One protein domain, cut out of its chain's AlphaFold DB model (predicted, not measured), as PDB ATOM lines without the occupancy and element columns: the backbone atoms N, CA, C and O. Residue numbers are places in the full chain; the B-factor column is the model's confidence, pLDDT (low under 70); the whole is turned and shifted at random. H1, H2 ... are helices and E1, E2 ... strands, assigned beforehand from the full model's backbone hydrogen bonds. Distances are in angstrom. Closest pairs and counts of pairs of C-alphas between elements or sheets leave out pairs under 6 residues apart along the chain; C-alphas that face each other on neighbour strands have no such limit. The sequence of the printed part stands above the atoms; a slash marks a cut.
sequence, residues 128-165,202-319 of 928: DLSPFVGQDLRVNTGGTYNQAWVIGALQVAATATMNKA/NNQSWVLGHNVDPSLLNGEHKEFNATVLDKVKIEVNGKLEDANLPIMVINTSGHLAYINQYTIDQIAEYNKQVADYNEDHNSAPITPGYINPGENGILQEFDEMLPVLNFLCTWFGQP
ATOM      1  N   ASP A 128     -45.240  14.844 -21.617       90.81
ATOM      2  CA  ASP A 128     -45.543  15.730 -22.744       90.81
ATOM      3  C   ASP A 128     -46.820  16.549 -22.484       90.81
ATOM      4  O   ASP A 128     -47.940  16.026 -22.450       90.81
ATOM      5  N   LEU A 129     -46.645  17.859 -22.311       90.94
ATOM      6  CA  LEU A 129     -47.704  18.853 -22.124       90.94
ATOM      7  C   LEU A 129     -47.901  19.714 -23.379       90.94
ATOM      8  O   LEU A 129     -48.493  20.799 -23.306       90.94
ATOM      9  N   SER A 130     -47.426  19.225 -24.527       89.31
ATOM     10  CA  SER A 130     -47.548  19.905 -25.806       89.31
ATOM     11  C   SER A 130     -48.997  20.119 -26.224       89.31
ATOM     12  O   SER A 130     -49.879  19.305 -25.918       89.31
ATOM     13  N   PRO A 131     -49.272  21.187 -26.994       84.00
ATOM     14  CA  PRO A 131     -50.567  21.389 -27.631       84.00
ATOM     15  C   PRO A 131     -50.849  20.367 -28.738       84.00
ATOM     16  O   PRO A 131     -51.848  20.522 -29.435       84.00
ATOM     17  N   PHE A 132     -50.014  19.341 -28.935       83.06
ATOM     18  CA  PHE A 132     -50.080  18.433 -30.074       83.06
ATOM     19  C   PHE A 132     -50.627  17.048 -29.702       83.06
ATOM     20  O   PHE A 132     -50.439  16.543 -28.596       83.06
ATOM     21  N   VAL A 133     -51.308  16.420 -30.660       75.75
ATOM     22  CA  VAL A 133     -51.596  14.981 -30.694       75.75
ATOM     23  C   VAL A 133     -51.072  14.463 -32.022       75.75
ATOM     24  O   VAL A 133     -51.651  14.697 -33.085       75.75
ATOM     25  N   GLY A 134     -49.929  13.780 -31.968       82.69
ATOM     26  CA  GLY A 134     -49.201  13.397 -33.169       82.69
ATOM     27  C   GLY A 134     -48.756  14.636 -33.944       82.69
ATOM     28  O   GLY A 134     -47.839  15.332 -33.527       82.69
ATOM     29  N   GLN A 135     -49.381  14.892 -35.092       82.31
ATOM     30  CA  GLN A 135     -49.043  16.035 -35.941       82.31
ATOM     31  C   GLN A 135     -49.957  17.238 -35.692       82.31
ATOM     32  O   GLN A 135     -49.547  18.361 -35.960       82.31
ATOM     33  N   ASP A 136     -51.173  17.041 -35.189       81.69
ATOM     34  CA  ASP A 136     -52.197  18.084 -35.162       81.69
ATOM     35  C   ASP A 136     -52.304  18.761 -33.796       81.69
ATOM     36  O   ASP A 136     -51.994  18.169 -32.762       81.69
ATOM     37  N   LEU A 137     -52.774  20.011 -33.779       79.44
ATOM     38  CA  LEU A 137     -53.131  20.677 -32.529       79.44
ATOM     39  C   LEU A 137     -54.305  19.941 -31.864       79.44
ATOM     40  O   LEU A 137     -55.314  19.670 -32.515       79.44
ATOM     41  N   ARG A 138     -54.214  19.692 -30.554       81.50
ATOM     42  CA  ARG A 138     -55.242  19.054 -29.707       81.50
ATOM     43  C   ARG A 138     -56.632  19.629 -29.950       81.50
ATOM     44  O   ARG A 138     -57.605  18.889 -30.056       81.50
ATOM     45  N   VAL A 139     -56.713  20.950 -30.072       71.81
ATOM     46  CA  VAL A 139     -57.967  21.686 -30.279       71.81
ATOM     47  C   VAL A 139     -58.626  21.365 -31.624       71.81
ATOM     48  O   VAL A 139     -59.850  21.386 -31.723       71.81
ATOM     49  N   ASN A 140     -57.827  20.985 -32.624       65.62
ATOM     50  CA  ASN A 140     -58.285  20.623 -33.966       65.62
ATOM     51  C   ASN A 140     -58.680  19.143 -34.071       65.62
ATOM     52  O   ASN A 140     -59.345  18.754 -35.027       65.62
ATOM     53  N   THR A 141     -58.332  18.316 -33.080       55.72
ATOM     54  CA  THR A 141     -58.727  16.899 -33.010       55.72
ATOM     55  C   THR A 141     -59.919  16.666 -32.073       55.72
ATOM     56  O   THR A 141     -60.170  15.534 -31.664       55.72
ATOM     57  N   GLY A 142     -60.631  17.729 -31.677       59.56
ATOM     58  CA  GLY A 142     -61.718  17.670 -30.690       59.56
ATOM     59  C   GLY A 142     -61.245  17.487 -29.242       59.56
ATOM     60  O   GLY A 142     -62.066  17.273 -28.353       59.56
ATOM     61  N   GLY A 143     -59.933  17.559 -29.002       61.22
ATOM     62  CA  GLY A 143     -59.339  17.552 -27.673       61.22
ATOM     63  C   GLY A 143     -59.329  18.941 -27.038       61.22
ATOM     64  O   GLY A 143     -59.491  19.968 -27.696       61.22
ATOM     65  N   THR A 144     -59.099  18.978 -25.731       78.00
ATOM     66  CA  THR A 144     -58.956  20.225 -24.976       78.00
ATOM     67  C   THR A 144     -57.476  20.529 -24.765       78.00
ATOM     68  O   THR A 144     -56.715  19.641 -24.390       78.00
ATOM     69  N   TYR A 145     -57.076  21.787 -24.954       84.81
ATOM     70  CA  TYR A 145     -55.776  22.292 -24.514       84.81
ATOM     71  C   TYR A 145     -55.978  23.550 -23.674       84.81
ATOM     72  O   TYR A 145     -56.187  24.639 -24.197       84.81
ATOM     73  N   ASN A 146     -56.023  23.376 -22.358       85.06
ATOM     74  CA  ASN A 146     -56.188  24.443 -21.376       85.06
ATOM     75  C   ASN A 146     -55.492  24.045 -20.065       85.06
ATOM     76  O   ASN A 146     -55.014  22.916 -19.929       85.06
ATOM     77  N   GLN A 147     -55.452  24.951 -19.088       86.38
ATOM     78  CA  GLN A 147     -54.781  24.686 -17.811       86.38
ATOM     79  C   GLN A 147     -55.308  23.438 -17.098       86.38
ATOM     80  O   GLN A 147     -54.523  22.686 -16.534       86.38
ATOM     81  N   ALA A 148     -56.622  23.188 -17.138       88.25
ATOM     82  CA  ALA A 148     -57.214  22.022 -16.488       88.25
ATOM     83  C   ALA A 148     -56.699  20.707 -17.093       88.25
ATOM     84  O   ALA A 148     -56.419  19.764 -16.356       88.25
ATOM     85  N   TRP A 149     -56.525  20.658 -18.417       88.94
ATOM     86  CA  TRP A 149     -55.910  19.513 -19.085       88.94
ATOM     87  C   TRP A 149     -54.448  19.325 -18.661       88.94
ATOM     88  O   TRP A 149     -54.064  18.214 -18.300       88.94
ATOM     89  N   VAL A 150     -53.659  20.408 -18.634       89.75
ATOM     90  CA  VAL A 150     -52.249  20.373 -18.199       89.75
ATOM     91  C   VAL A 150     -52.132  19.859 -16.762       89.75
ATOM     92  O   VAL A 150     -51.342  18.957 -16.487       89.75
ATOM     93  N   ILE A 151     -52.966  20.376 -15.852       91.50
ATOM     94  CA  ILE A 151     -53.031  19.925 -14.457       91.50
ATOM     95  C   ILE A 151     -53.391  18.437 -14.403       91.50
ATOM     96  O   ILE A 151     -52.706  17.683 -13.723       91.50
ATOM     97  N   GLY A 152     -54.402  17.991 -15.154       90.25
ATOM     98  CA  GLY A 152     -54.793  16.578 -15.208       90.25
ATOM     99  C   GLY A 152     -53.664  15.649 -15.664       90.25
ATOM    100  O   GLY A 152     -53.437  14.608 -15.049       90.25
ATOM    101  N   ALA A 153     -52.909  16.038 -16.694       88.00
ATOM    102  CA  ALA A 153     -51.746  15.280 -17.157       88.00
ATOM    103  C   ALA A 153     -50.651  15.195 -16.075       88.00
ATOM    104  O   ALA A 153     -50.129  14.113 -15.794       88.00
ATOM    105  N   LEU A 154     -50.367  16.311 -15.397       92.19
ATOM    106  CA  LEU A 154     -49.423  16.351 -14.277       92.19
ATOM    107  C   LEU A 154     -49.897  15.538 -13.064       92.19
ATOM    108  O   LEU A 154     -49.071  14.933 -12.390       92.19
ATOM    109  N   GLN A 155     -51.205  15.460 -12.795       91.25
ATOM    110  CA  GLN A 155     -51.767  14.622 -11.725       91.25
ATOM    111  C   GLN A 155     -51.521  13.128 -11.981       91.25
ATOM    112  O   GLN A 155     -51.157  12.393 -11.057       91.25
ATOM    113  N   VAL A 156     -51.653  12.678 -13.236       85.56
ATOM    114  CA  VAL A 156     -51.314  11.300 -13.636       85.56
ATOM    115  C   VAL A 156     -49.825  11.029 -13.410       85.56
ATOM    116  O   VAL A 156     -49.468  10.019 -12.799       85.56
ATOM    117  N   ALA A 157     -48.959  11.954 -13.833       87.38
ATOM    118  CA  ALA A 157     -47.512  11.840 -13.662       87.38
ATOM    119  C   ALA A 157     -47.086  11.835 -12.182       87.38
ATOM    120  O   ALA A 157     -46.292  10.991 -11.758       87.38
ATOM    121  N   ALA A 158     -47.662  12.728 -11.375       88.00
ATOM    122  CA  ALA A 158     -47.452  12.812  -9.933       88.00
ATOM    123  C   ALA A 158     -47.859  11.511  -9.229       88.00
ATOM    124  O   ALA A 158     -47.086  10.954  -8.448       88.00
ATOM    125  N   THR A 159     -49.028  10.966  -9.574       83.69
ATOM    126  CA  THR A 159     -49.520   9.691  -9.029       83.69
ATOM    127  C   THR A 159     -48.593   8.528  -9.402       83.69
ATOM    128  O   THR A 159     -48.231   7.718  -8.548       83.69
ATOM    129  N   ALA A 160     -48.146   8.454 -10.662       81.94
ATOM    130  CA  ALA A 160     -47.207   7.425 -11.111       81.94
ATOM    131  C   ALA A 160     -45.852   7.515 -10.386       81.94
ATOM    132  O   ALA A 160     -45.283   6.489 -10.008       81.94
ATOM    133  N   THR A 161     -45.357   8.732 -10.157       82.38
ATOM    134  CA  THR A 161     -44.096   8.994  -9.448       82.38
ATOM    135  C   THR A 161     -44.185   8.557  -7.983       82.38
ATOM    136  O   THR A 161     -43.325   7.816  -7.507       82.38
ATOM    137  N   MET A 162     -45.274   8.904  -7.293       74.12
ATOM    138  CA  MET A 162     -45.531   8.470  -5.912       74.12
ATOM    139  C   MET A 162     -45.645   6.946  -5.793       74.12
ATOM    140  O   MET A 162     -45.065   6.349  -4.885       74.12
ATOM    141  N   ASN A 163     -46.317   6.284  -6.740       67.81
ATOM    142  CA  ASN A 163     -46.425   4.823  -6.753       67.81
ATOM    143  C   ASN A 163     -45.062   4.137  -6.946       67.81
ATOM    144  O   ASN A 163     -44.791   3.128  -6.296       67.81
ATOM    145  N   LYS A 164     -44.179   4.702  -7.783       66.81
ATOM    146  CA  LYS A 164     -42.793   4.222  -7.936       66.81
ATOM    147  C   LYS A 164     -41.964   4.429  -6.663       66.81
ATOM    148  O   LYS A 164     -41.126   3.586  -6.349       66.81
ATOM    149  N   ALA A 165     -42.212   5.507  -5.919       55.97
ATOM    150  CA  ALA A 165     -41.536   5.802  -4.654       55.97
ATOM    151  C   ALA A 165     -42.025   4.937  -3.468       55.97
ATOM    152  O   ALA A 165     -41.325   4.837  -2.463       55.97
ATOM    153  N   ASN A 202     -31.778   4.959  -6.912       48.38
ATOM    154  CA  ASN A 202     -31.484   6.063  -7.848       48.38
ATOM    155  C   ASN A 202     -32.722   6.522  -8.662       48.38
ATOM    156  O   ASN A 202     -32.580   6.971  -9.794       48.38
ATOM    157  N   ASN A 203     -33.940   6.360  -8.142       58.12
ATOM    158  CA  ASN A 203     -35.165   6.608  -8.902       58.12
ATOM    159  C   ASN A 203     -35.644   8.055  -8.730       58.12
ATOM    160  O   ASN A 203     -35.699   8.561  -7.610       58.12
ATOM    161  N   GLN A 204     -36.028   8.684  -9.842       69.38
ATOM    162  CA  GLN A 204     -36.612  10.025  -9.883       69.38
ATOM    163  C   GLN A 204     -37.874  10.116  -9.001       69.38
ATOM    164  O   GLN A 204     -38.822   9.351  -9.188       69.38
ATOM    165  N   SER A 205     -37.884  11.047  -8.044       81.75
ATOM    166  CA  SER A 205     -38.966  11.297  -7.075       81.75
ATOM    167  C   SER A 205     -39.632  12.674  -7.236       81.75
ATOM    168  O   SER A 205     -40.263  13.180  -6.309       81.75
ATOM    169  N   TRP A 206     -39.507  13.272  -8.420       91.38
ATOM    170  CA  TRP A 206     -40.110  14.547  -8.812       91.38
ATOM    171  C   TRP A 206     -40.711  14.441 -10.219       91.38
ATOM    172  O   TRP A 206     -40.382  13.517 -10.965       91.38
ATOM    173  N   VAL A 207     -41.597  15.371 -10.582       93.00
ATOM    174  CA  VAL A 207     -42.275  15.371 -11.888       93.00
ATOM    175  C   VAL A 207     -41.646  16.400 -12.818       93.00
ATOM    176  O   VAL A 207     -41.661  17.598 -12.531       93.00
ATOM    177  N   LEU A 208     -41.167  15.919 -13.964       93.62
ATOM    178  CA  LEU A 208     -40.799  16.739 -15.111       93.62
ATOM    179  C   LEU A 208     -41.965  16.774 -16.105       93.62
ATOM    180  O   LEU A 208     -42.401  15.725 -16.582       93.62
ATOM    181  N   GLY A 209     -42.456  17.966 -16.431       94.50
ATOM    182  CA  GLY A 209     -43.307  18.217 -17.595       94.50
ATOM    183  C   GLY A 209     -42.548  19.019 -18.650       94.50
ATOM    184  O   GLY A 209     -41.634  19.772 -18.313       94.50
ATOM    185  N   HIS A 210     -42.919  18.896 -19.920       92.50
ATOM    186  CA  HIS A 210     -42.284  19.658 -20.997       92.50
ATOM    187  C   HIS A 210     -43.278  20.086 -22.078       92.50
ATOM    188  O   HIS A 210     -44.389  19.567 -22.155       92.50
ATOM    189  N   ASN A 211     -42.865  21.037 -22.916       89.12
ATOM    190  CA  ASN A 211     -43.631  21.565 -24.047       89.12
ATOM    191  C   ASN A 211     -44.977  22.205 -23.682       89.12
ATOM    192  O   ASN A 211     -45.880  22.271 -24.512       89.12
ATOM    193  N   VAL A 212     -45.140  22.725 -22.461       88.44
ATOM    194  CA  VAL A 212     -46.308  23.574 -22.194       88.44
ATOM    195  C   VAL A 212     -46.163  24.892 -22.957       88.44
ATOM    196  O   VAL A 212     -45.119  25.543 -22.888       88.44
ATOM    197  N   ASP A 213     -47.217  25.325 -23.643       85.00
ATOM    198  CA  ASP A 213     -47.257  26.623 -24.309       85.00
ATOM    199  C   ASP A 213     -48.480  27.430 -23.852       85.00
ATOM    200  O   ASP A 213     -49.576  27.278 -24.406       85.00
ATOM    201  N   PRO A 214     -48.311  28.321 -22.857       81.75
ATOM    202  CA  PRO A 214     -49.371  29.210 -22.407       81.75
ATOM    203  C   PRO A 214     -49.963  30.096 -23.508       81.75
ATOM    204  O   PRO A 214     -51.147  30.433 -23.436       81.75
ATOM    205  N   SER A 215     -49.196  30.433 -24.554       74.50
ATOM    206  CA  SER A 215     -49.693  31.262 -25.661       74.50
ATOM    207  C   SER A 215     -50.797  30.552 -26.457       74.50
ATOM    208  O   SER A 215     -51.745  31.203 -26.917       74.50
ATOM    209  N   LEU A 216     -50.745  29.215 -26.515       77.31
ATOM    210  CA  LEU A 216     -51.685  28.347 -27.228       77.31
ATOM    211  C   LEU A 216     -52.802  27.766 -26.342       77.31
ATOM    212  O   LEU A 216     -53.696  27.102 -26.869       77.31
ATOM    213  N   LEU A 217     -52.800  28.004 -25.023       78.38
ATOM    214  CA  LEU A 217     -53.885  27.552 -24.142       78.38
ATOM    215  C   LEU A 217     -55.217  28.237 -24.496       78.38
ATOM    216  O   LEU A 217     -55.290  29.455 -24.659       78.38
ATOM    217  N   ASN A 218     -56.294  27.454 -24.538       74.75
ATOM    218  CA  ASN A 218     -57.659  27.959 -24.658       74.75
ATOM    219  C   ASN A 218     -58.192  28.445 -23.299       74.75
ATOM    220  O   ASN A 218     -58.019  27.769 -22.282       74.75
ATOM    221  N   GLY A 219     -58.940  29.552 -23.305       67.12
ATOM    222  CA  GLY A 219     -59.607  30.124 -22.127       67.12
ATOM    223  C   GLY A 219     -59.127  31.538 -21.783       67.12
ATOM    224  O   GLY A 219     -58.191  32.048 -22.391       67.12
ATOM    225  N   GLU A 220     -59.796  32.173 -20.815       54.06
ATOM    226  CA  GLU A 220     -59.508  33.558 -20.398       54.06
ATOM    227  C   GLU A 220     -58.252  33.672 -19.514       54.06
ATOM    228  O   GLU A 220     -57.597  34.709 -19.506       54.06
ATOM    229  N   HIS A 221     -57.870  32.597 -18.811       60.81
ATOM    230  CA  HIS A 221     -56.694  32.568 -17.939       60.81
ATOM    231  C   HIS A 221     -55.547  31.791 -18.590       60.81
ATOM    232  O   HIS A 221     -55.581  30.561 -18.678       60.81
ATOM    233  N   LYS A 222     -54.525  32.526 -19.032       66.25
ATOM    234  CA  LYS A 222     -53.300  31.982 -19.635       66.25
ATOM    235  C   LYS A 222     -52.070  32.093 -18.724       66.25
ATOM    236  O   LYS A 222     -51.020  31.580 -19.081       66.25
ATOM    237  N   GLU A 223     -52.187  32.737 -17.564       72.81
ATOM    238  CA  GLU A 223     -51.101  32.848 -16.580       72.81
ATOM    239  C   GLU A 223     -50.668  31.460 -16.094       72.81
ATOM    240  O   GLU A 223     -51.514  30.668 -15.694       72.81
ATOM    241  N   PHE A 224     -49.373  31.153 -16.112       80.88
ATOM    242  CA  PHE A 224     -48.853  29.845 -15.717       80.88
ATOM    243  C   PHE A 224     -47.667  30.045 -14.763       80.88
ATOM    244  O   PHE A 224     -46.685  30.674 -15.133       80.88
ATOM    245  N   ASN A 225     -47.801  29.592 -13.515       87.88
ATOM    246  CA  ASN A 225     -46.888  29.876 -12.398       87.88
ATOM    247  C   ASN A 225     -47.067  28.827 -11.275       87.88
ATOM    248  O   ASN A 225     -47.829  27.864 -11.443       87.88
ATOM    249  N   ALA A 226     -46.427  29.024 -10.118       91.38
ATOM    250  CA  ALA A 226     -46.539  28.122  -8.970       91.38
ATOM    251  C   ALA A 226     -47.990  27.886  -8.521       91.38
ATOM    252  O   ALA A 226     -48.399  26.739  -8.338       91.38
ATOM    253  N   THR A 227     -48.808  28.942  -8.466       91.00
ATOM    254  CA  THR A 227     -50.227  28.859  -8.066       91.00
ATOM    255  C   THR A 227     -51.045  27.947  -8.989       91.00
ATOM    256  O   THR A 227     -51.991  27.283  -8.554       91.00
ATOM    257  N   VAL A 228     -50.710  27.890 -10.283       90.00
ATOM    258  CA  VAL A 228     -51.348  26.955 -11.222       90.00
ATOM    259  C   VAL A 228     -50.892  25.524 -10.963       90.00
ATOM    260  O   VAL A 228     -51.730  24.621 -10.937       90.00
ATOM    261  N   LEU A 229     -49.594  25.311 -10.746       93.62
ATOM    262  CA  LEU A 229     -49.031  23.979 -10.519       93.62
ATOM    263  C   LEU A 229     -49.457  23.370  -9.171       93.62
ATOM    264  O   LEU A 229     -49.640  22.158  -9.090       93.62
ATOM    265  N   ASP A 230     -49.741  24.178  -8.148       92.69
ATOM    266  CA  ASP A 230     -50.252  23.710  -6.846       92.69
ATOM    267  C   ASP A 230     -51.678  23.124  -6.915       92.69
ATOM    268  O   ASP A 230     -52.170  22.478  -5.979       92.69
ATOM    269  N   LYS A 231     -52.368  23.302  -8.048       92.81
ATOM    270  CA  LYS A 231     -53.655  22.642  -8.319       92.81
ATOM    271  C   LYS A 231     -53.491  21.152  -8.632       92.81
ATOM    272  O   LYS A 231     -54.494  20.439  -8.655       92.81
ATOM    273  N   VAL A 232     -52.269  20.661  -8.852       92.12
ATOM    274  CA  VAL A 232     -51.985  19.230  -9.019       92.12
ATOM    275  C   VAL A 232     -52.245  18.504  -7.696       92.12
ATOM    276  O   VAL A 232     -51.602  18.758  -6.679       92.12
ATOM    277  N   LYS A 233     -53.212  17.585  -7.724       87.12
ATOM    278  CA  LYS A 233     -53.640  16.743  -6.598       87.12
ATOM    279  C   LYS A 233     -53.422  15.273  -6.936       87.12
ATOM    280  O   LYS A 233     -53.614  14.878  -8.082       87.12
ATOM    281  N   ILE A 234     -53.073  14.469  -5.948       82.25
ATOM    282  CA  ILE A 234     -52.909  13.019  -6.082       82.25
ATOM    283  C   ILE A 234     -53.961  12.301  -5.242       82.25
ATOM    284  O   ILE A 234     -54.431  12.830  -4.236       82.25
ATOM    285  N   GLU A 235     -54.343  11.094  -5.652       75.62
ATOM    286  CA  GLU A 235     -55.236  10.262  -4.851       75.62
ATOM    287  C   GLU A 235     -54.431   9.454  -3.829       75.62
ATOM    288  O   GLU A 235     -53.646   8.575  -4.184       75.62
ATOM    289  N   VAL A 236     -54.652   9.735  -2.547       70.19
ATOM    290  CA  VAL A 236     -54.074   9.003  -1.419       70.19
ATOM    291  C   VAL A 236     -55.224   8.417  -0.610       70.19
ATOM    292  O   VAL A 236     -56.061   9.140  -0.072       70.19
ATOM    293  N   ASN A 237     -55.304   7.085  -0.538       72.12
ATOM    294  CA  ASN A 237     -56.342   6.366   0.216       72.12
ATOM    295  C   ASN A 237     -57.790   6.798  -0.121       72.12
ATOM    296  O   ASN A 237     -58.633   6.912   0.774       72.12
ATOM    297  N   GLY A 238     -58.091   7.057  -1.398       70.38
ATOM    298  CA  GLY A 238     -59.429   7.469  -1.837       70.38
ATOM    299  C   GLY A 238     -59.761   8.948  -1.609       70.38
ATOM    300  O   GLY A 238     -60.926   9.334  -1.722       70.38
ATOM    301  N   LYS A 239     -58.774   9.781  -1.251       74.44
ATOM    302  CA  LYS A 239     -58.920  11.234  -1.092       74.44
ATOM    303  C   LYS A 239     -57.932  11.972  -1.982       74.44
ATOM    304  O   LYS A 239     -56.795  11.544  -2.131       74.44
ATOM    305  N   LEU A 240     -58.376  13.091  -2.550       77.25
ATOM    306  CA  LEU A 240     -57.492  14.008  -3.260       77.25
ATOM    307  C   LEU A 240     -56.713  14.836  -2.240       77.25
ATOM    308  O   LEU A 240     -57.313  15.572  -1.455       77.25
ATOM    309  N   GLU A 241     -55.395  14.711  -2.271       79.56
ATOM    310  CA  GLU A 241     -54.456  15.465  -1.444       79.56
ATOM    311  C   GLU A 241     -53.475  16.237  -2.334       79.56
ATOM    312  O   GLU A 241     -53.331  15.950  -3.526       79.56
ATOM    313  N   ASP A 242     -52.815  17.244  -1.765       77.19
ATOM    314  CA  ASP A 242     -51.744  17.963  -2.453       77.19
ATOM    315  C   ASP A 242     -50.617  16.990  -2.793       77.19
ATOM    316  O   ASP A 242     -50.249  16.145  -1.976       77.19
ATOM    317  N   ALA A 243     -50.060  17.108  -4.003       70.31
ATOM    318  CA  ALA A 243     -49.006  16.205  -4.457       70.31
ATOM    319  C   ALA A 243     -47.792  16.189  -3.512       70.31
ATOM    320  O   ALA A 243     -47.138  15.157  -3.400       70.31
ATOM    321  N   ASN A 244     -47.516  17.308  -2.818       79.88
ATOM    322  CA  ASN A 244     -46.410  17.463  -1.864       79.88
ATOM    323  C   ASN A 244     -45.080  16.904  -2.397       79.88
ATOM    324  O   ASN A 244     -44.317  16.267  -1.671       79.88
ATOM    325  N   LEU A 245     -44.831  17.113  -3.692       87.31
ATOM    326  CA  LEU A 245     -43.640  16.662  -4.398       87.31
ATOM    327  C   LEU A 245     -43.180  17.748  -5.383       87.31
ATOM    328  O   LEU A 245     -44.017  18.543  -5.836       87.31
ATOM    329  N   PRO A 246     -41.879  17.815  -5.721       94.62
ATOM    330  CA  PRO A 246     -41.380  18.846  -6.620       94.62
ATOM    331  C   PRO A 246     -41.886  18.654  -8.053       94.62
ATOM    332  O   PRO A 246     -41.828  17.553  -8.605       94.62
ATOM    333  N   ILE A 247     -42.363  19.734  -8.666       95.75
ATOM    334  CA  ILE A 247     -42.824  19.758 -10.056       95.75
ATOM    335  C   ILE A 247     -42.058  20.857 -10.774       95.75
ATOM    336  O   ILE A 247     -42.065  21.998 -10.316       95.75
ATOM    337  N   MET A 248     -41.459  20.519 -11.913       96.25
ATOM    338  CA  MET A 248     -40.908  21.486 -12.857       96.25
ATOM    339  C   MET A 248     -41.488  21.218 -14.243       96.25
ATOM    340  O   MET A 248     -41.488  20.084 -14.722       96.25
ATOM    341  N   VAL A 249     -41.983  22.267 -14.892       95.44
ATOM    342  CA  VAL A 249     -42.542  22.214 -16.241       95.44
ATOM    343  C   VAL A 249     -41.747  23.128 -17.159       95.44
ATOM    344  O   VAL A 249     -41.725  24.335 -16.947       95.44
ATOM    345  N   ILE A 250     -41.130  22.568 -18.196       90.75
ATOM    346  CA  ILE A 250     -40.391  23.324 -19.211       90.75
ATOM    347  C   ILE A 250     -41.367  23.809 -20.291       90.75
ATOM    348  O   ILE A 250     -42.186  23.043 -20.808       90.75
ATOM    349  N   ASN A 251     -41.294  25.096 -20.627       87.25
ATOM    350  CA  ASN A 251     -42.061  25.695 -21.714       87.25
ATOM    351  C   ASN A 251     -41.566  25.211 -23.088       87.25
ATOM    352  O   ASN A 251     -40.378  24.957 -23.249       87.25
ATOM    353  N   THR A 252     -42.435  25.166 -24.101       82.00
ATOM    354  CA  THR A 252     -42.071  24.777 -25.485       82.00
ATOM    355  C   THR A 252     -40.937  25.608 -26.089       82.00
ATOM    356  O   THR A 252     -40.197  25.117 -26.932       82.00
ATOM    357  N   SER A 253     -40.767  26.862 -25.660       74.00
ATOM    358  CA  SER A 253     -39.638  27.701 -26.083       74.00
ATOM    359  C   SER A 253     -38.285  27.256 -25.516       74.00
ATOM    360  O   SER A 253     -37.251  27.666 -26.030       74.00
ATOM    361  N   GLY A 254     -38.281  26.493 -24.418       77.88
ATOM    362  CA  GLY A 254     -37.095  26.164 -23.624       77.88
ATOM    363  C   GLY A 254     -36.452  27.337 -22.871       77.88
ATOM    364  O   GLY A 254     -35.465  27.104 -22.180       77.88
ATOM    365  N   HIS A 255     -37.004  28.554 -22.964       72.69
ATOM    366  CA  HIS A 255     -36.514  29.757 -22.267       72.69
ATOM    367  C   HIS A 255     -37.199  30.014 -20.922       72.69
ATOM    368  O   HIS A 255     -36.777  30.878 -20.161       72.69
ATOM    369  N   LEU A 256     -38.286  29.295 -20.645       79.25
ATOM    370  CA  LEU A 256     -39.056  29.424 -19.417       79.25
ATOM    371  C   LEU A 256     -39.259  28.048 -18.794       79.25
ATOM    372  O   LEU A 256     -39.505  27.062 -19.500       79.25
ATOM    373  N   ALA A 257     -39.232  27.991 -17.470       90.38
ATOM    374  CA  ALA A 257     -39.768  26.864 -16.722       90.38
ATOM    375  C   ALA A 257     -40.633  27.348 -15.564       90.38
ATOM    376  O   ALA A 257     -40.529  28.483 -15.109       90.38
ATOM    377  N   TYR A 258     -41.490  26.457 -15.090       94.12
ATOM    378  CA  TYR A 258     -42.439  26.740 -14.028       94.12
ATOM    379  C   TYR A 258     -42.283  25.702 -12.932       94.12
ATOM    380  O   TYR A 258     -42.300  24.504 -13.222       94.12
ATOM    381  N   ILE A 259     -42.151  26.149 -11.689       96.94
ATOM    382  CA  ILE A 259     -42.061  25.283 -10.516       96.94
ATOM    383  C   ILE A 259     -43.217  25.533  -9.553       96.94
ATOM    384  O   ILE A 259     -43.726  26.646  -9.459       96.94
ATOM    385  N   ASN A 260     -43.663  24.484  -8.862       96.38
ATOM    386  CA  ASN A 260     -44.724  24.592  -7.854       96.38
ATOM    387  C   ASN A 260     -44.203  25.163  -6.524       96.38
ATOM    388  O   ASN A 260     -42.992  25.169  -6.278       96.38
ATOM    389  N   GLN A 261     -45.108  25.578  -5.629       95.31
ATOM    390  CA  GLN A 261     -44.723  26.173  -4.342       95.31
ATOM    391  C   GLN A 261     -43.928  25.193  -3.476       95.31
ATOM    392  O   GLN A 261     -42.962  25.584  -2.830       95.31
ATOM    393  N   TYR A 262     -44.250  23.898  -3.541       93.50
ATOM    394  CA  TYR A 262     -43.476  22.877  -2.836       93.50
ATOM    395  C   TYR A 262     -41.988  22.904  -3.231       93.50
ATOM    396  O   TYR A 262     -41.121  22.819  -2.366       93.50
ATOM    397  N   THR A 263     -41.672  23.056  -4.523       94.69
ATOM    398  CA  THR A 263     -40.278  23.161  -4.996       94.69
ATOM    399  C   THR A 263     -39.604  24.429  -4.475       94.69
ATOM    400  O   THR A 263     -38.456  24.362  -4.035       94.69
ATOM    401  N   ILE A 264     -40.319  25.559  -4.476       95.69
ATOM    402  CA  ILE A 264     -39.838  26.832  -3.917       95.69
ATOM    403  C   ILE A 264     -39.468  26.653  -2.438       95.69
ATOM    404  O   ILE A 264     -38.379  27.051  -2.023       95.69
ATOM    405  N   ASP A 265     -40.321  25.983  -1.664       93.06
ATOM    406  CA  ASP A 265     -40.090  25.729  -0.239       93.06
ATOM    407  C   ASP A 265     -38.868  24.819  -0.010       93.06
ATOM    408  O   ASP A 265     -38.070  25.066   0.900       93.06
ATOM    409  N   GLN A 266     -38.658  23.799  -0.858       89.69
ATOM    410  CA  GLN A 266     -37.462  22.944  -0.788       89.69
ATOM    411  C   GLN A 266     -36.172  23.718  -1.103       89.69
ATOM    412  O   GLN A 266     -35.144  23.495  -0.460       89.69
ATOM    413  N   ILE A 267     -36.218  24.636  -2.071       90.69
ATOM    414  CA  ILE A 267     -35.088  25.513  -2.406       90.69
ATOM    415  C   ILE A 267     -34.803  26.488  -1.260       90.69
ATOM    416  O   ILE A 267     -33.641  26.711  -0.922       90.69
ATOM    417  N   ALA A 268     -35.839  27.048  -0.632       91.19
ATOM    418  CA  ALA A 268     -35.684  27.952   0.505       91.19
ATOM    419  C   ALA A 268     -34.986  27.261   1.689       91.19
ATOM    420  O   ALA A 268     -34.057  27.823   2.271       91.19
ATOM    421  N   GLU A 269     -35.378  26.022   1.995       87.69
ATOM    422  CA  GLU A 269     -34.731  25.213   3.032       87.69
ATOM    423  C   GLU A 269     -33.271  24.890   2.676       87.69
ATOM    424  O   GLU A 269     -32.380  25.025   3.516       87.69
ATOM    425  N   TYR A 270     -32.985  24.548   1.417       86.12
ATOM    426  CA  TYR A 270     -31.612  24.357   0.944       86.12
ATOM    427  C   TYR A 270     -30.758  25.622   1.085       86.12
ATOM    428  O   TYR A 270     -29.660  25.569   1.640       86.12
ATOM    429  N   ASN A 271     -31.269  26.765   0.629       86.81
ATOM    430  CA  ASN A 271     -30.575  28.048   0.710       86.81
ATOM    431  C   ASN A 271     -30.265  28.428   2.159       86.81
ATOM    432  O   ASN A 271     -29.181  28.941   2.436       86.81
ATOM    433  N   LYS A 272     -31.185  28.137   3.087       86.06
ATOM    434  CA  LYS A 272     -30.965  28.323   4.520       86.06
ATOM    435  C   LYS A 272     -29.828  27.440   5.036       86.06
ATOM    436  O   LYS A 272     -28.922  27.955   5.675       86.06
ATOM    437  N   GLN A 273     -29.813  26.149   4.699       81.62
ATOM    438  CA  GLN A 273     -28.728  25.243   5.105       81.62
ATOM    439  C   GLN A 273     -27.361  25.671   4.548       81.62
ATOM    440  O   GLN A 273     -26.344  25.536   5.229       81.62
ATOM    441  N   VAL A 274     -27.324  26.196   3.318       79.38
ATOM    442  CA  VAL A 274     -26.102  26.751   2.714       79.38
ATOM    443  C   VAL A 274     -25.655  28.025   3.437       79.38
ATOM    444  O   VAL A 274     -24.461  28.191   3.681       79.38
ATOM    445  N   ALA A 275     -26.589  28.911   3.800       81.25
ATOM    446  CA  ALA A 275     -26.292  30.121   4.564       81.25
ATOM    447  C   ALA A 275     -25.743  29.787   5.960       81.25
ATOM    448  O   ALA A 275     -24.648  30.242   6.288       81.25
ATOM    449  N   ASP A 276     -26.434  28.922   6.711       80.00
ATOM    450  CA  ASP A 276     -26.025  28.471   8.047       80.00
ATOM    451  C   ASP A 276     -24.610  27.854   8.007       80.00
ATOM    452  O   ASP A 276     -23.748  28.185   8.820       80.00
ATOM    453  N   TYR A 277     -24.315  27.015   7.004       73.25
ATOM    454  CA  TYR A 277     -22.972  26.448   6.847       73.25
ATOM    455  C   TYR A 277     -21.899  27.503   6.563       73.25
ATOM    456  O   TYR A 277     -20.816  27.437   7.150       73.25
ATOM    457  N   ASN A 278     -22.170  28.439   5.648       74.81
ATOM    458  CA  ASN A 278     -21.216  29.479   5.264       74.81
ATOM    459  C   ASN A 278     -20.956  30.469   6.417       74.81
ATOM    460  O   ASN A 278     -19.851  31.000   6.509       74.81
ATOM    461  N   GLU A 279     -21.932  30.703   7.301       76.12
ATOM    462  CA  GLU A 279     -21.734  31.471   8.540       76.12
ATOM    463  C   GLU A 279     -20.832  30.725   9.537       76.12
ATOM    464  O   GLU A 279     -19.925  31.324  10.122       76.12
ATOM    465  N   ASP A 280     -21.025  29.412   9.689       69.44
ATOM    466  CA  ASP A 280     -20.245  28.578  10.612       69.44
ATOM    467  C   ASP A 280     -18.818  28.272  10.110       69.44
ATOM    468  O   ASP A 280     -17.923  27.948  10.901       69.44
ATOM    469  N   HIS A 281     -18.574  28.370   8.799       65.56
ATOM    470  CA  HIS A 281     -17.310  28.002   8.164       65.56
ATOM    471  C   HIS A 281     -16.756  29.168   7.334       65.56
ATOM    472  O   HIS A 281     -17.091  29.327   6.167       65.56
ATOM    473  N   ASN A 282     -15.802  29.916   7.907       60.50
ATOM    474  CA  ASN A 282     -15.025  31.010   7.280       60.50
ATOM    475  C   ASN A 282     -14.139  30.586   6.070       60.50
ATOM    476  O   ASN A 282     -13.149  31.243   5.738       60.50
ATOM    477  N   SER A 283     -14.439  29.452   5.441       64.75
ATOM    478  CA  SER A 283     -13.770  28.890   4.266       64.75
ATOM    479  C   SER A 283     -14.598  29.108   2.992       64.75
ATOM    480  O   SER A 283     -15.692  29.655   3.041       64.75
ATOM    481  N   ALA A 284     -14.047  28.723   1.832       60.09
ATOM    482  CA  ALA A 284     -14.672  28.928   0.524       60.09
ATOM    483  C   ALA A 284     -16.151  28.464   0.501       60.09
ATOM    484  O   ALA A 284     -16.425  27.349   0.955       60.09
ATOM    485  N   PRO A 285     -17.084  29.292  -0.013       59.38
ATOM    486  CA  PRO A 285     -18.518  29.015   0.032       59.38
ATOM    487  C   PRO A 285     -18.891  27.740  -0.738       59.38
ATOM    488  O   PRO A 285     -18.261  27.399  -1.743       59.38
ATOM    489  N   ILE A 286     -19.939  27.047  -0.282       59.97
ATOM    490  CA  ILE A 286     -20.463  25.849  -0.962       59.97
ATOM    491  C   ILE A 286     -20.966  26.209  -2.363       59.97
ATOM    492  O   ILE A 286     -21.585  27.252  -2.568       59.97
ATOM    493  N   THR A 287     -20.713  25.316  -3.322       51.50
ATOM    494  CA  THR A 287     -21.258  25.383  -4.683       51.50
ATOM    495  C   THR A 287     -22.154  24.156  -4.949       51.50
ATOM    496  O   THR A 287     -21.708  23.041  -4.662       51.50
ATOM    497  N   PRO A 288     -23.374  24.317  -5.504       54.44
ATOM    498  CA  PRO A 288     -23.998  25.593  -5.857       54.44
ATOM    499  C   PRO A 288     -24.255  26.455  -4.615       54.44
ATOM    500  O   PRO A 288     -24.462  25.930  -3.527       54.44
ATOM    501  N   GLY A 289     -24.148  27.773  -4.775       70.81
ATOM    502  CA  GLY A 289     -24.487  28.726  -3.722       70.81
ATOM    503  C   GLY A 289     -26.003  28.883  -3.587       70.81
ATOM    504  O   GLY A 289     -26.765  27.944  -3.801       70.81
ATOM    505  N   TYR A 290     -26.441  30.100  -3.267       83.12
ATOM    506  CA  TYR A 290     -27.856  30.471  -3.267       83.12
ATOM    507  C   TYR A 290     -28.522  30.183  -4.627       83.12
ATOM    508  O   TYR A 290     -27.984  30.547  -5.673       83.12
ATOM    509  N   ILE A 291     -29.707  29.571  -4.600       88.94
ATOM    510  CA  ILE A 291     -30.544  29.272  -5.767       88.94
ATOM    511  C   ILE A 291     -31.736  30.229  -5.784       88.94
ATOM    512  O   ILE A 291     -32.504  30.273  -4.824       88.94
ATOM    513  N   ASN A 292     -31.919  30.962  -6.883       90.44
ATOM    514  CA  ASN A 292     -33.116  31.770  -7.109       90.44
ATOM    515  C   ASN A 292     -34.263  30.872  -7.626       90.44
ATOM    516  O   ASN A 292     -34.106  30.281  -8.694       90.44
ATOM    517  N   PRO A 293     -35.399  30.749  -6.913       90.62
ATOM    518  CA  PRO A 293     -36.552  29.972  -7.372       90.62
ATOM    519  C   PRO A 293     -37.443  30.722  -8.385       90.62
ATOM    520  O   PRO A 293     -38.501  30.210  -8.751       90.62
ATOM    521  N   GLY A 294     -37.043  31.920  -8.822       87.12
ATOM    522  CA  GLY A 294     -37.825  32.758  -9.727       87.12
ATOM    523  C   GLY A 294     -39.007  33.445  -9.038       87.12
ATOM    524  O   GLY A 294     -39.384  33.129  -7.904       87.12
ATOM    525  N   GLU A 295     -39.610  34.412  -9.724       85.00
ATOM    526  CA  GLU A 295     -40.777  35.136  -9.213       85.00
ATOM    527  C   GLU A 295     -42.033  34.264  -9.354       85.00
ATOM    528  O   GLU A 295     -42.402  33.859 -10.455       85.00
ATOM    529  N   ASN A 296     -42.678  33.926  -8.229       85.94
ATOM    530  CA  ASN A 296     -43.848  33.032  -8.181       85.94
ATOM    531  C   ASN A 296     -43.634  31.699  -8.941       85.94
ATOM    532  O   ASN A 296     -44.537  31.172  -9.595       85.94
ATOM    533  N   GLY A 297     -42.406  31.173  -8.888       89.50
ATOM    534  CA  GLY A 297     -42.020  29.928  -9.551       89.50
ATOM    535  C   GLY A 297     -41.886  30.020 -11.070       89.50
ATOM    536  O   GLY A 297     -41.848  28.977 -11.719       89.50
ATOM    537  N   ILE A 298     -41.836  31.221 -11.651       87.19
ATOM    538  CA  ILE A 298     -41.488  31.430 -13.060       87.19
ATOM    539  C   ILE A 298     -39.973  31.612 -13.146       87.19
ATOM    540  O   ILE A 298     -39.434  32.589 -12.632       87.19
ATOM    541  N   LEU A 299     -39.306  30.666 -13.799       84.81
ATOM    542  CA  LEU A 299     -37.868  30.672 -14.049       84.81
ATOM    543  C   LEU A 299     -37.608  31.172 -15.466       84.81
ATOM    544  O   LEU A 299     -38.190  30.640 -16.418       84.81
ATOM    545  N   GLN A 300     -36.722  32.150 -15.597       76.56
ATOM    546  CA  GLN A 300     -36.346  32.749 -16.871       76.56
ATOM    547  C   GLN A 300     -34.912  32.386 -17.235       76.56
ATOM    548  O   GLN A 300     -33.978  32.611 -16.464       76.56
ATOM    549  N   GLU A 301     -34.749  31.877 -18.456       74.69
ATOM    550  CA  GLU A 301     -33.456  31.570 -19.058       74.69
ATOM    551  C   GLU A 301     -32.634  30.563 -18.230       74.69
ATOM    552  O   GLU A 301     -33.057  30.014 -17.210       74.69
ATOM    553  N   PHE A 302     -31.419  30.262 -18.679       75.25
ATOM    554  CA  PHE A 302     -30.606  29.234 -18.029       75.25
ATOM    555  C   PHE A 302     -30.050  29.631 -16.661       75.25
ATOM    556  O   PHE A 302     -29.810  28.740 -15.842       75.25
ATOM    557  N   ASP A 303     -29.904  30.928 -16.391       73.75
ATOM    558  CA  ASP A 303     -29.391  31.428 -15.113       73.75
ATOM    559  C   ASP A 303     -30.311  31.059 -13.938       73.75
ATOM    560  O   ASP A 303     -29.818  30.743 -12.855       73.75
ATOM    561  N   GLU A 304     -31.633  31.025 -14.147       82.94
ATOM    562  CA  GLU A 304     -32.595  30.587 -13.127       82.94
ATOM    563  C   GLU A 304     -32.982  29.109 -13.287       82.94
ATOM    564  O   GLU A 304     -33.116  28.386 -12.297       82.94
ATOM    565  N   MET A 305     -33.112  28.612 -14.523       86.75
ATOM    566  CA  MET A 305     -33.552  27.234 -14.774       86.75
ATOM    567  C   MET A 305     -32.515  26.181 -14.352       86.75
ATOM    568  O   MET A 305     -32.886  25.166 -13.757       86.75
ATOM    569  N   LEU A 306     -31.222  26.377 -14.651       84.62
ATOM    570  CA  LEU A 306     -30.203  25.348 -14.400       84.62
ATOM    571  C   LEU A 306     -29.918  25.108 -12.919       84.62
ATOM    572  O   LEU A 306     -29.809  23.937 -12.546       84.62
ATOM    573  N   PRO A 307     -29.777  26.131 -12.052       87.81
ATOM    574  CA  PRO A 307     -29.557  25.884 -10.630       87.81
ATOM    575  C   PRO A 307     -30.707  25.092 -10.001       87.81
ATOM    576  O   PRO A 307     -30.455  24.133  -9.269       87.81
ATOM    577  N   VAL A 308     -31.953  25.425 -10.352       90.88
ATOM    578  CA  VAL A 308     -33.147  24.709  -9.882       90.88
ATOM    579  C   VAL A 308     -33.176  23.270 -10.396       90.88
ATOM    580  O   VAL A 308     -33.378  22.338  -9.618       90.88
ATOM    581  N   LEU A 309     -32.913  23.055 -11.684       89.50
ATOM    582  CA  LEU A 309     -32.878  21.712 -12.254       89.50
ATOM    583  C   LEU A 309     -31.760  20.854 -11.652       89.50
ATOM    584  O   LEU A 309     -31.991  19.702 -11.294       89.50
ATOM    585  N   ASN A 310     -30.558  21.411 -11.493       85.31
ATOM    586  CA  ASN A 310     -29.440  20.728 -10.843       85.31
ATOM    587  C   ASN A 310     -29.796  20.323  -9.411       85.31
ATOM    588  O   ASN A 310     -29.489  19.203  -8.999       85.31
ATOM    589  N   PHE A 311     -30.469  21.201  -8.665       85.62
ATOM    590  CA  PHE A 311     -30.988  20.892  -7.338       85.62
ATOM    591  C   PHE A 311     -31.969  19.711  -7.368       85.62
ATOM    592  O   PHE A 311     -31.782  18.743  -6.624       85.62
ATOM    593  N   LEU A 312     -32.948  19.737  -8.277       87.25
ATOM    594  CA  LEU A 312     -33.923  18.657  -8.451       87.25
ATOM    595  C   LEU A 312     -33.246  17.328  -8.796       87.25
ATOM    596  O   LEU A 312     -33.463  16.324  -8.120       87.25
ATOM    597  N   CYS A 313     -32.360  17.326  -9.787       83.69
ATOM    598  CA  CYS A 313     -31.630  16.141 -10.219       83.69
ATOM    599  C   CYS A 313     -30.737  15.561  -9.116       83.69
ATOM    600  O   CYS A 313     -30.666  14.342  -8.945       83.69
ATOM    601  N   THR A 314     -30.075  16.421  -8.340       80.56
ATOM    602  CA  THR A 314     -29.158  15.980  -7.282       80.56
ATOM    603  C   THR A 314     -29.930  15.396  -6.094       80.56
ATOM    604  O   THR A 314     -29.574  14.322  -5.599       80.56
ATOM    605  N   TRP A 315     -31.000  16.057  -5.631       80.06
ATOM    606  CA  TRP A 315     -31.723  15.657  -4.411       80.06
ATOM    607  C   TRP A 315     -32.898  14.718  -4.628       80.06
ATOM    608  O   TRP A 315     -33.152  13.880  -3.759       80.06
ATOM    609  N   PHE A 316     -33.547  14.793  -5.785       80.25
ATOM    610  CA  PHE A 316     -34.737  14.013  -6.121       80.25
ATOM    611  C   PHE A 316     -34.495  13.031  -7.281       80.25
ATOM    612  O   PHE A 316     -35.407  12.320  -7.686       80.25
ATOM    613  N   GLY A 317     -33.263  12.923  -7.788       81.12
ATOM    614  CA  GLY A 317     -32.862  11.923  -8.782       81.12
ATOM    615  C   GLY A 317     -33.037  12.370 -10.236       81.12
ATOM    616  O   GLY A 317     -33.638  13.400 -10.533       81.12
ATOM    617  N   GLN A 318     -32.494  11.579 -11.157       83.25
ATOM    618  CA  GLN A 318     -32.472  11.844 -12.601       83.25
ATOM    619  C   GLN A 318     -33.239  10.751 -13.368       83.25
ATOM    620  O   GLN A 318     -33.417   9.651 -12.831       83.25
ATOM    621  N   PRO A 319     -33.661  11.016 -14.618       85.06
ATOM    622  CA  PRO A 319     -34.130   9.977 -15.530       85.06
ATOM    623  C   PRO A 319     -33.130   8.825 -15.665       85.06
ATOM    624  O   PRO A 319     -31.914   9.026 -15.611       85.06
TER     625      PRO A 319
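This is residues 128 to 165 and 202 to 319 of the 928 residues of the protein "Amidohydrolase 3" of Shewanella denitrificans (strain OS217 / ATCC BAA-1090 / DSM 15013) (UniProt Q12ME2). A small twisted four-stranded sheet, E1, E4, E5 and E6, stands between H2 on one face and H5 on the other, with the small hairpin E2 and E3 beside H2. The long helix H4 runs away from the sheet and residues 281 to 297 fold back to it; residues 279 to 284 stick out, and H1 lies at the other end of the longest axis. The 156 printed residues include five named helices and six named strands, in the order H1 H2 E1 H3 E2 E3 E4 E5 H4 E6 H5, of mixed class. The mixed sheet runs E1 E4 E5 E6; the whole is compact, with a radius of gyration of the C-alphas of 16.9 A, yet elongated, spanning 62 by 38 by 27 A.

H1 is residues 138 to 141, from C-alpha 138 at (-55.242, 19.054, -29.707). H2, residues 147 to 165, is 26.6 A long. E1 is residues 207 to 212, 13.8 A; H3 226 to 229; E2 233 to 236; E3 239 to 242; E4 247 to 251, 13.1 A; E5 256 to 259. H4, residues 261 to 280, is 28.8 A long. E6 is residues 298 to 300. H5, residues 301 to 316, is 21.8 A long and ends at C-alpha 316, (-34.737, 14.013, -6.121).

E1 and E4 are parallel, with N 250 and O 209 2.8 A apart. E4 and E5 form an antiparallel hairpin, N 249 to O 258 2.8 A; E5 and E6 are antiparallel, N 299 to O 257 2.8 A. Helices on both faces make three layers. H2 is over E1, at a height over the sheet of 8.6 A, and runs along the strands, at 22 degrees to E1 on the local plane. H5, on the opposite face at 9.5 A, runs slantwise to the strands, at 33 degrees to E4 on the local plane. H3, on the same face as H2, only just touches it, with 3 pairs of C-alphas within 8 A, the closest Ile 151 and Leu 229, 6.9 A. H4 only grazes the sheet, with residues 261 to 264. The hairpin E2 and E3 has N 236 and O 239 2.8 A apart; the closest C-alphas of H2 and E2, Thr 159 and Ile 234, are 5.6 A apart. H1 is not on the sheet. In H2 and H4 every O i to N i+4 pair is within hydrogen-bond range, in H5 10 of 12; H1 and H3 are too short for such a pair.

The farthest C-alphas, Gly 142 and Asn 282, are 61.6 A apart. Residues 166 to 201 are not printed, and C-alphas 165 and 202 are 10.6 A apart across this cut. The links E1 to H3 and H4 to E6 are long. The mean pLDDT of the printed part is 81.3; 23 residues are under 70, among them 280 to 288.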